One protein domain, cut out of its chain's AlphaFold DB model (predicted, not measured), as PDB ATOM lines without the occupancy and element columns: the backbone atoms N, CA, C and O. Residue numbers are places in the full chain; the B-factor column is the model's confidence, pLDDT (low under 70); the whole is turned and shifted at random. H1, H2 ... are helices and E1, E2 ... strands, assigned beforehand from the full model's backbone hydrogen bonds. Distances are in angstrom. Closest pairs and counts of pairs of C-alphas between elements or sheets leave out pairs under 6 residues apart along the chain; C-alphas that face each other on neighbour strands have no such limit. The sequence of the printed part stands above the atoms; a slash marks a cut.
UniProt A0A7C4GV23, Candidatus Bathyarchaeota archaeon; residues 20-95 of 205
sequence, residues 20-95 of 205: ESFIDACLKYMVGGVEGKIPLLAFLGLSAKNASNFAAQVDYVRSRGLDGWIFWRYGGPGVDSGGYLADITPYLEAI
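What this domain is: This is residues 20 to 95 of the 205 residues of a protein of Candidatus Bathyarchaeota archaeon (UniProt A0A7C4GV23). Two short parallel strands, E1 and E2, form the middle of a rod, with H2 over them, H1 toward one end and H3 with loop 73 to 88 toward the other. The 76 printed residues, mixed in class, run H1 E1 H2 E2 H3. The whole is loose, radius of gyration of the C-alphas 14.5 A, spans 47 by 19 by 18 A.

How they stand to each other: H1, residues 20 to 29, is near E1, residues 41 to 45. E1, H2 (51 to 63) and E2 (68 to 72) make a strand-helix-strand unit, parallel strands with a helix between, its crossover right-handed. N 42 and O 68, 3.0 A, are within hydrogen-bond range. H2 touches H3, residues 89 to 94, with residues 51 to 55 alone, closest C-alphas Ala 51 and Tyr 91, 4.6 A. Every helix O i to N i+4 pair is within hydrogen-bond range.

Where its parts are: H1, 14.1 A, begins at C-alpha 20 (227.388, 195.037, 241.869). H2 spans 18.4 A, E1 12.9 A, E2 13.0 A. H3, 8.8 A, ends at C-alpha 94 (228.731, 215.313, 235.652).

The domain as a whole: The farthest C-alphas, Val 34 and Gly 82, are 47.7 A apart. The printed part has no cut. Links H1 to E1 and E2 to H3 are long. pLDDT is under 70 at residues 30 to 38, 47 to 49 and 79 to 83.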
ATOM      1  N   GLU A  20     228.498 195.985 241.776       83.38
ATOM      2  CA  GLU A  20     227.388 195.037 241.869       83.38
ATOM      3  C   GLU A  20     227.562 194.051 243.028       83.38
ATOM      4  O   GLU A  20     226.682 193.953 243.880       83.38
ATOM      5  N   SER A  21     228.713 193.374 243.109       81.69
ATOM      6  CA  SER A  21     228.960 192.358 244.137       81.69
ATOM      7  C   SER A  21     228.979 192.940 245.553       81.69
ATOM      8  O   SER A  21     228.484 192.307 246.490       81.69
ATOM      9  N   PHE A  22     229.490 194.163 245.716       79.38
ATOM     10  CA  PHE A  22     229.463 194.866 246.992       79.38
ATOM     11  C   PHE A  22     228.049 195.262 247.400       79.38
ATOM     12  O   PHE A  22     227.666 195.051 248.552       79.38
ATOM     13  N   ILE A  23     227.274 195.818 246.468       82.44
ATOM     14  CA  ILE A  23     225.880 196.188 246.712       82.44
ATOM     15  C   ILE A  23     225.063 194.943 247.069       82.44
ATOM     16  O   ILE A  23     224.357 194.955 248.076       82.44
ATOM     17  N   ASP A  24     225.208 193.854 246.313       82.88
ATOM     18  CA  ASP A  24     224.519 192.584 246.562       82.88
ATOM     19  C   ASP A  24     224.842 192.027 247.945       82.88
ATOM     20  O   ASP A  24     223.943 191.637 248.694       82.88
ATOM     21  N   ALA A  25     226.126 192.015 248.311       77.69
ATOM     22  CA  ALA A  25     226.561 191.563 249.621       77.69
ATOM     23  C   ALA A  25     225.967 192.436 250.737       77.69
ATOM     24  O   ALA A  25     225.444 191.906 251.717       77.69
ATOM     25  N   CYS A  26     225.990 193.761 250.591       76.75
ATOM     26  CA  CYS A  26     225.454 194.665 251.607       76.75
ATOM     27  C   CYS A  26     223.935 194.536 251.742       76.75
ATOM     28  O   CYS A  26     223.442 194.401 252.857       76.75
ATOM     29  N   LEU A  27     223.198 194.483 250.632       76.00
ATOM     30  CA  LEU A  27     221.748 194.274 250.644       76.00
ATOM     31  C   LEU A  27     221.362 192.926 251.264       76.00
ATOM     32  O   LEU A  27     220.336 192.828 251.934       76.00
ATOM     33  N   LYS A  28     222.175 191.885 251.052       76.00
ATOM     34  CA  LYS A  28     221.929 190.542 251.586       76.00
ATOM     35  C   LYS A  28     222.263 190.416 253.070       76.00
ATOM     36  O   LYS A  28     221.526 189.758 253.801       76.00
ATOM     37  N   TYR A  29     223.393 190.972 253.500       70.00
ATOM     38  CA  TYR A  29     223.961 190.698 254.823       70.00
ATOM     39  C   TYR A  29     223.787 191.844 255.821       70.00
ATOM     40  O   TYR A  29     223.815 191.589 257.022       70.00
ATOM     41  N   MET A  30     223.565 193.080 255.369       68.50
ATOM     42  CA  MET A  30     223.308 194.236 256.239       68.50
ATOM     43  C   MET A  30     221.821 194.553 256.339       68.50
ATOM     44  O   MET A  30     221.361 195.679 256.172       68.50
ATOM     45  N   VAL A  31     221.070 193.503 256.656       60.06
ATOM     46  CA  VAL A  31     219.694 193.590 257.131       60.06
ATOM     47  C   VAL A  31     219.737 193.712 258.655       60.06
ATOM     48  O   VAL A  31     220.350 192.898 259.346       60.06
ATOM     49  N   GLY A  32     219.147 194.769 259.197       52.62
ATOM     50  CA  GLY A  32     219.172 195.088 260.620       52.62
ATOM     51  C   GLY A  32     218.190 194.227 261.392       52.62
ATOM     52  O   GLY A  32     217.156 194.724 261.807       52.62
ATOM     53  N   GLY A  33     218.492 192.939 261.583       57.88
ATOM     54  CA  GLY A  33     217.759 192.047 262.493       57.88
ATOM     55  C   GLY A  33     216.232 192.248 262.504       57.88
ATOM     56  O   GLY A  33     215.595 192.307 261.457       57.88
ATOM     57  N   VAL A  34     215.643 192.371 263.699       52.47
ATOM     58  CA  VAL A  34     214.211 192.689 263.904       52.47
ATOM     59  C   VAL A  34     213.853 194.162 263.636       52.47
ATOM     60  O   VAL A  34     212.683 194.524 263.680       52.47
ATOM     61  N   GLU A  35     214.849 195.011 263.377       50.38
ATOM     62  CA  GLU A  35     214.739 196.469 263.216       50.38
ATOM     63  C   GLU A  35     214.523 196.891 261.747       50.38
ATOM     64  O   GLU A  35     214.188 198.045 261.482       50.38
ATOM     65  N   GLY A  36     214.642 195.962 260.789       56.16
ATOM     66  CA  GLY A  36     214.364 196.190 259.368       56.16
ATOM     67  C   GLY A  36     215.615 196.425 258.512       56.16
ATOM     68  O   GLY A  36     216.733 196.099 258.902       56.16
ATOM     69  N   LYS A  37     215.443 196.930 257.285       60.66
ATOM     70  CA  LYS A  37     216.572 197.228 256.383       60.66
ATOM     71  C   LYS A  37     217.370 198.418 256.932       60.66
ATOM     72  O   LYS A  37     216.786 199.460 257.210       60.66
ATOM     73  N   ILE A  38     218.690 198.264 257.077       65.19
ATOM     74  CA  ILE A  38     219.583 199.374 257.437       65.19
ATOM     75  C   ILE A  38     219.762 200.239 256.184       65.19
ATOM     76  O   ILE A  38     220.095 199.665 255.145       65.19
ATOM     77  N   PRO A  39     219.586 201.572 256.259       71.94
ATOM     78  CA  PRO A  39     219.872 202.441 255.128       71.94
ATOM     79  C   PRO A  39     221.310 202.256 254.633       71.94
ATOM     80  O   PRO A  39     222.259 202.313 255.422       71.94
ATOM     81  N   LEU A  40     221.482 202.019 253.336       75.19
ATOM     82  CA  LEU A  40     222.784 201.740 252.738       75.19
ATOM     83  C   LEU A  40     223.300 202.949 251.963       75.19
ATOM     84  O   LEU A  40     222.680 203.407 251.006       75.19
ATOM     85  N   LEU A  41     224.488 203.417 252.351       77.94
ATOM     86  CA  LEU A  41     225.216 204.489 251.674       77.94
ATOM     87  C   LEU A  41     226.470 203.933 250.994       77.94
ATOM     88  O   LEU A  41     227.292 203.284 251.644       77.94
ATOM     89  N   ALA A  42     226.645 204.217 249.702       80.56
ATOM     90  CA  ALA A  42     227.846 203.834 248.960       80.56
ATOM     91  C   ALA A  42     228.951 204.900 249.071       80.56
ATOM     92  O   ALA A  42     228.733 206.072 248.772       80.56
ATOM     93  N   PHE A  43     230.169 204.499 249.436       77.12
ATOM     94  CA  PHE A  43     231.342 205.379 249.417       77.12
ATOM     95  C   PHE A  43     232.023 205.288 248.051       77.12
ATOM     96  O   PHE A  43     232.636 204.269 247.741       77.12
ATOM     97  N   LEU A  44     231.925 206.338 247.233       79.25
ATOM     98  CA  LEU A  44     232.425 206.350 245.859       79.25
ATOM     99  C   LEU A  44     233.698 207.204 245.759       79.25
ATOM    100  O   LEU A  44     233.665 208.425 245.907       79.25
ATOM    101  N   GLY A  45     234.843 206.556 245.530       74.00
ATOM    102  CA  GLY A  45     236.145 207.229 245.412       74.00
ATOM    103  C   GLY A  45     236.371 207.919 244.061       74.00
ATOM    104  O   GLY A  45     236.062 207.327 243.026       74.00
ATOM    105  N   LEU A  46     236.971 209.119 244.074       70.88
ATOM    106  CA  LEU A  46     237.280 209.904 242.863       70.88
ATOM    107  C   LEU A  46     238.646 209.608 242.238       70.88
ATOM    108  O   LEU A  46     238.812 209.682 241.023       70.88
ATOM    109  N   SER A  47     239.629 209.251 243.063       57.19
ATOM    110  CA  SER A  47     241.063 209.306 242.738       57.19
ATOM    111  C   SER A  47     241.562 208.337 241.651       57.19
ATOM    112  O   SER A  47     242.742 208.362 241.327       57.19
ATOM    113  N   ALA A  48     240.702 207.479 241.098       54.84
ATOM    114  CA  ALA A  48     241.034 206.550 240.010       54.84
ATOM    115  C   ALA A  48     240.106 206.690 238.785       54.84
ATOM    116  O   ALA A  48     240.147 205.853 237.887       54.84
ATOM    117  N   LYS A  49     239.223 207.701 238.752       63.47
ATOM    118  CA  LYS A  49     238.072 207.749 237.834       63.47
ATOM    119  C   LYS A  49     237.967 209.100 237.140       63.47
ATOM    120  O   LYS A  49     238.304 210.119 237.728       63.47
ATOM    121  N   ASN A  50     237.445 209.124 235.914       79.75
ATOM    122  CA  ASN A  50     236.989 210.364 235.281       79.75
ATOM    123  C   ASN A  50     235.533 210.676 235.681       79.75
ATOM    124  O   ASN A  50     234.819 209.807 236.189       79.75
ATOM    125  N   ALA A  51     235.097 211.914 235.446       85.25
ATOM    126  CA  ALA A  51     233.776 212.387 235.852       85.25
ATOM    127  C   ALA A  51     232.617 211.573 235.246       85.25
ATOM    128  O   ALA A  51     231.658 211.252 235.944       85.25
ATOM    129  N   SER A  52     232.731 211.151 233.982       85.69
ATOM    130  CA  SER A  52     231.702 210.349 233.305       85.69
ATOM    131  C   SER A  52     231.544 208.948 233.906       85.69
ATOM    132  O   SER A  52     230.425 208.476 234.084       85.69
ATOM    133  N   ASN A  53     232.650 208.280 234.253       85.12
ATOM    134  CA  ASN A  53     232.613 206.976 234.920       85.12
ATOM    135  C   ASN A  53     231.987 207.093 236.319       85.12
ATOM    136  O   ASN A  53     231.165 206.261 236.701       85.12
ATOM    137  N   PHE A  54     232.322 208.156 237.054       85.88
ATOM    138  CA  PHE A  54     231.724 208.424 238.359       85.88
ATOM    139  C   PHE A  54     230.208 208.644 238.262       85.88
ATOM    140  O   PHE A  54     229.459 208.046 239.033       85.88
ATOM    141  N   ALA A  55     229.745 209.426 237.284       87.88
ATOM    142  CA  ALA A  55     228.317 209.634 237.058       87.88
ATOM    143  C   ALA A  55     227.577 208.317 236.779       87.88
ATOM    144  O   ALA A  55     226.569 208.033 237.423       87.88
ATOM    145  N   ALA A  56     228.142 207.446 235.935       88.44
ATOM    146  CA  ALA A  56     227.572 206.126 235.670       88.44
ATOM    147  C   ALA A  56     227.481 205.239 236.930       88.44
ATOM    148  O   ALA A  56     226.539 204.462 237.075       88.44
ATOM    149  N   GLN A  57     228.431 205.352 237.863       87.19
ATOM    150  CA  GLN A  57     228.362 204.636 239.142       87.19
ATOM    151  C   GLN A  57     227.293 205.198 240.069       87.19
ATOM    152  O   GLN A  57     226.597 204.423 240.718       87.19
ATOM    153  N   VAL A  58     227.149 206.522 240.127       87.88
ATOM    154  CA  VAL A  58     226.075 207.166 240.889       87.88
ATOM    155  C   VAL A  58     224.709 206.727 240.354       87.88
ATOM    156  O   VAL A  58     223.843 206.331 241.135       87.88
ATOM    157  N   ASP A  59     224.530 206.712 239.034       88.62
ATOM    158  CA  ASP A  59     223.292 206.247 238.403       88.62
ATOM    159  C   ASP A  59     223.050 204.756 238.640       88.62
ATOM    160  O   ASP A  59     221.922 204.343 238.918       88.62
ATOM    161  N   TYR A  60     224.110 203.944 238.636       88.25
ATOM    162  CA  TYR A  60     224.006 202.541 239.013       88.25
ATOM    163  C   TYR A  60     223.560 202.383 240.471       88.25
ATOM    164  O   TYR A  60     222.570 201.705 240.723       88.25
ATOM    165  N   VAL A  61     224.200 203.062 241.429       87.12
ATOM    166  CA  VAL A  61     223.811 203.038 242.853       87.12
ATOM    167  C   VAL A  61     222.336 203.412 243.035       87.12
ATOM    168  O   VAL A  61     221.611 202.706 243.738       87.12
ATOM    169  N   ARG A  62     221.867 204.459 242.343       85.75
ATOM    170  CA  ARG A  62     220.450 204.859 242.327       85.75
ATOM    171  C   ARG A  62     219.549 203.755 241.785       85.75
ATOM    172  O   ARG A  62     218.559 203.412 242.421       85.75
ATOM    173  N   SER A  63     219.913 203.151 240.653       86.06
ATOM    174  CA  SER A  63     219.140 202.062 240.033       86.06
ATOM    175  C   SER A  63     219.020 200.819 240.922       86.06
ATOM    176  O   SER A  63     218.075 200.044 240.793       86.06
ATOM    177  N   ARG A  64     219.969 200.634 241.846       85.12
ATOM    178  CA  ARG A  64     219.991 199.525 242.802       85.12
ATOM    179  C   ARG A  64     219.178 199.794 244.074       85.12
ATOM    180  O   ARG A  64     219.032 198.874 244.876       85.12
ATOM    181  N   GLY A  65     218.634 201.002 244.247       79.06
ATOM    182  CA  GLY A  65     217.768 201.358 245.374       79.06
ATOM    183  C   GLY A  65     218.504 201.575 246.697       79.06
ATOM    184  O   GLY A  65     217.939 201.293 247.750       79.06
ATOM    185  N   LEU A  66     219.766 202.018 246.656       81.38
ATOM    186  CA  LEU A  66     220.479 202.457 247.861       81.38
ATOM    187  C   LEU A  66     219.962 203.825 248.325       81.38
ATOM    188  O   LEU A  66     219.623 204.675 247.504       81.38
ATOM    189  N   ASP A  67     219.989 204.059 249.637       76.75
ATOM    190  CA  ASP A  67     219.502 205.287 250.279       76.75
ATOM    191  C   ASP A  67     220.395 206.511 250.014       76.75
ATOM    192  O   ASP A  67     220.003 207.648 250.276       76.75
ATOM    193  N   GLY A  68     221.604 206.300 249.487       79.88
ATOM    194  CA  GLY A  68     222.481 207.386 249.070       79.88
ATOM    195  C   GLY A  68     223.907 206.963 248.735       79.88
ATOM    196  O   GLY A  68     224.264 205.784 248.678       79.88
ATOM    197  N   TRP A  69     224.746 207.965 248.501       84.50
ATOM    198  CA  TRP A  69     226.155 207.809 248.162       84.50
ATOM    199  C   TRP A  69     226.955 209.024 248.646       84.50
ATOM    200  O   TRP A  69     226.398 210.089 248.906       84.50
ATOM    201  N   ILE A  70     228.265 208.853 248.802       82.62
ATOM    202  CA  ILE A  70     229.179 209.867 249.332       82.62
ATOM    203  C   ILE A  70     230.410 209.962 248.429       82.62
ATOM    204  O   ILE A  70     230.981 208.939 248.042       82.62
ATOM    205  N   PHE A  71     230.857 211.189 248.148       82.69
ATOM    206  CA  PHE A  71     232.186 211.442 247.589       82.69
ATOM    207  C   PHE A  71     233.268 211.055 248.597       82.69
ATOM    208  O   PHE A  71     233.349 211.613 249.693       82.69
ATOM    209  N   TRP A  72     234.143 210.135 248.214       78.44
ATOM    210  CA  TRP A  72     235.282 209.728 249.026       78.44
ATOM    211  C   TRP A  72     236.598 210.186 248.394       78.44
ATOM    212  O   TRP A  72     236.783 210.065 247.182       78.44
ATOM    213  N   ARG A  73     237.530 210.677 249.226       76.56
ATOM    214  CA  ARG A  73     238.876 211.134 248.819       76.56
ATOM    215  C   ARG A  73     238.847 212.118 247.640       76.56
ATOM    216  O   ARG A  73     239.270 211.792 246.532       76.56
ATOM    217  N   TYR A  74     238.379 213.329 247.913       79.62
ATOM    218  CA  TYR A  74     238.283 214.420 246.947       79.62
ATOM    219  C   TYR A  74     239.032 215.666 247.437       79.62
ATOM    220  O   TYR A  74     239.156 215.884 248.642       79.62
ATOM    221  N   GLY A  75     239.537 216.462 246.497       80.69
ATOM    222  CA  GLY A  75     240.010 217.823 246.726       80.69
ATOM    223  C   GLY A  75     238.848 218.814 246.629       80.69
ATOM    224  O   GLY A  75     237.831 218.530 245.996       80.69
ATOM    225  N   GLY A  76     238.971 219.967 247.289       77.88
ATOM    226  CA  GLY A  76     237.954 221.022 247.219       77.88
ATOM    227  C   GLY A  76     237.829 221.641 245.816       77.88
ATOM    228  O   GLY A  76     238.721 221.443 244.989       77.88
ATOM    229  N   PRO A  77     236.759 222.412 245.544       78.94
ATOM    230  CA  PRO A  77     236.581 223.089 244.260       78.94
ATOM    231  C   PRO A  77     237.773 223.989 243.923       78.94
ATOM    232  O   PRO A  77     238.123 224.869 244.713       78.94
ATOM    233  N   GLY A  78     238.408 223.761 242.773       70.06
ATOM    234  CA  GLY A  78     239.579 224.523 242.332       70.06
ATOM    235  C   GLY A  78     240.856 224.263 243.140       70.06
ATOM    236  O   GLY A  78     241.837 224.986 242.975       70.06
ATOM    237  N   VAL A  79     240.865 223.250 244.014       66.31
ATOM    238  CA  VAL A  79     242.046 222.848 244.781       66.31
ATOM    239  C   VAL A  79     242.643 221.601 244.145       66.31
ATOM    240  O   VAL A  79     242.197 220.479 244.406       66.31
ATOM    241  N   ASP A  80     243.710 221.783 243.367       61.38
ATOM    242  CA  ASP A  80     244.637 220.680 243.153       61.38
ATOM    243  C   ASP A  80     245.299 220.377 244.506       61.38
ATOM    244  O   ASP A  80     245.818 221.253 245.196       61.38
ATOM    245  N   SER A  81     245.186 219.134 244.964       65.06
ATOM    246  CA  SER A  81     245.848 218.699 246.196       65.06
ATOM    247  C   SER A  81     247.271 218.233 245.887       65.06
ATOM    248  O   SER A  81     247.640 217.133 246.286       65.06
ATOM    249  N   GLY A  82     248.039 218.975 245.081       64.88
ATOM    250  CA  GLY A  82     249.361 218.555 244.605       64.88
ATOM    251  C   GLY A  82     249.342 217.223 243.844       64.88
ATOM    252  O   GLY A  82     250.310 216.469 243.901       64.88
ATOM    253  N   GLY A  83     248.215 216.888 243.205       66.50
ATOM    254  CA  GLY A  83     247.987 215.611 242.515       66.50
ATOM    255  C   GLY A  83     247.526 214.437 243.395       66.50
ATOM    256  O   GLY A  83     247.243 213.368 242.859       66.50
ATOM    257  N   TYR A  84     247.405 214.603 244.718       70.56
ATOM    258  CA  TYR A  84     246.989 213.517 245.623       70.56
ATOM    259  C   TYR A  84     245.480 213.249 245.630       70.56
ATOM    260  O   TYR A  84     245.054 212.119 245.866       70.56
ATOM    261  N   LEU A  85     244.670 214.282 245.398       76.62
ATOM    262  CA  LEU A  85     243.211 214.206 245.354       76.62
ATOM    263  C   LEU A  85     242.710 214.984 244.140       76.62
ATOM    264  O   LEU A  85     243.256 216.038 243.808       76.62
ATOM    265  N   ALA A  86     241.682 214.448 243.485       79.50
ATOM    266  CA  ALA A  86     241.076 215.069 242.315       79.50
ATOM    267  C   ALA A  86     240.202 216.265 242.717       79.50
ATOM    268  O   ALA A  86     239.479 216.176 243.712       79.50
ATOM    269  N   ASP A  87     240.237 217.343 241.925       84.94
ATOM    270  CA  ASP A  87     239.262 218.438 242.022       84.94
ATOM    271  C   ASP A  87     237.853 217.870 241.825       84.94
ATOM    272  O   ASP A  87     237.576 217.183 240.840       84.94
ATOM    273  N   ILE A  88     236.969 218.133 242.782       86.75
ATOM    274  CA  ILE A  88     235.601 217.614 242.791       86.75
ATOM    275  C   ILE A  88     234.695 218.269 241.735       86.75
ATOM    276  O   ILE A  88     233.689 217.678 241.345       86.75
ATOM    277  N   THR A  89     235.045 219.460 241.243       86.38
ATOM    278  CA  THR A  89     234.207 220.285 240.353       86.38
ATOM    279  C   THR A  89     233.671 219.530 239.123       86.38
ATOM    280  O   THR A  89     232.448 219.430 238.995       86.38
ATOM    281  N   PRO A  90     234.505 218.893 238.272       88.19
ATOM    282  CA  PRO A  90     234.006 218.168 237.099       88.19
ATOM    283  C   PRO A  90     233.107 216.975 237.456       88.19
ATOM    284  O   PRO A  90     232.263 216.576 236.658       88.19
ATOM    285  N   TYR A  91     233.264 216.393 238.647       88.19
ATOM    286  CA  TYR A  91     232.429 215.281 239.098       88.19
ATOM    287  C   TYR A  91     231.056 215.754 239.571       88.19
ATOM    288  O   TYR A  91     230.078 215.055 239.333       88.19
ATOM    289  N   LEU A  92     230.974 216.927 240.213       86.88
ATOM    290  CA  LEU A  92     229.701 217.555 240.585       86.88
ATOM    291  C   LEU A  92     228.900 217.972 239.353       86.88
ATOM    292  O   LEU A  92     227.689 217.784 239.330       86.88
ATOM    293  N   GLU A  93     229.569 218.497 238.328       88.75
ATOM    294  CA  GLU A  93     228.934 218.882 237.062       88.75
ATOM    295  C   GLU A  93     228.424 217.674 236.266       88.75
ATOM    296  O   GLU A  93     227.423 217.771 235.558       88.75
ATOM    297  N   ALA A  94     229.094 216.524 236.383       88.56
ATOM    298  CA  ALA A  94     228.731 215.313 235.652       88.56
ATOM    299  C   ALA A  94     227.533 214.555 236.244       88.56
ATOM    300  O   ALA A  94     226.972 213.696 235.565       88.56
ATOM    301  N   ILE A  95     227.143 214.836 237.491       88.19
ATOM    302  CA  ILE A  95     226.033 214.150 238.158       88.19
ATOM    303  C   ILE A  95     224.777 215.013 238.191       88.19
ATOM    304  O   ILE A  95     224.801 216.195 238.517       88.19
TER     305      ILE A  95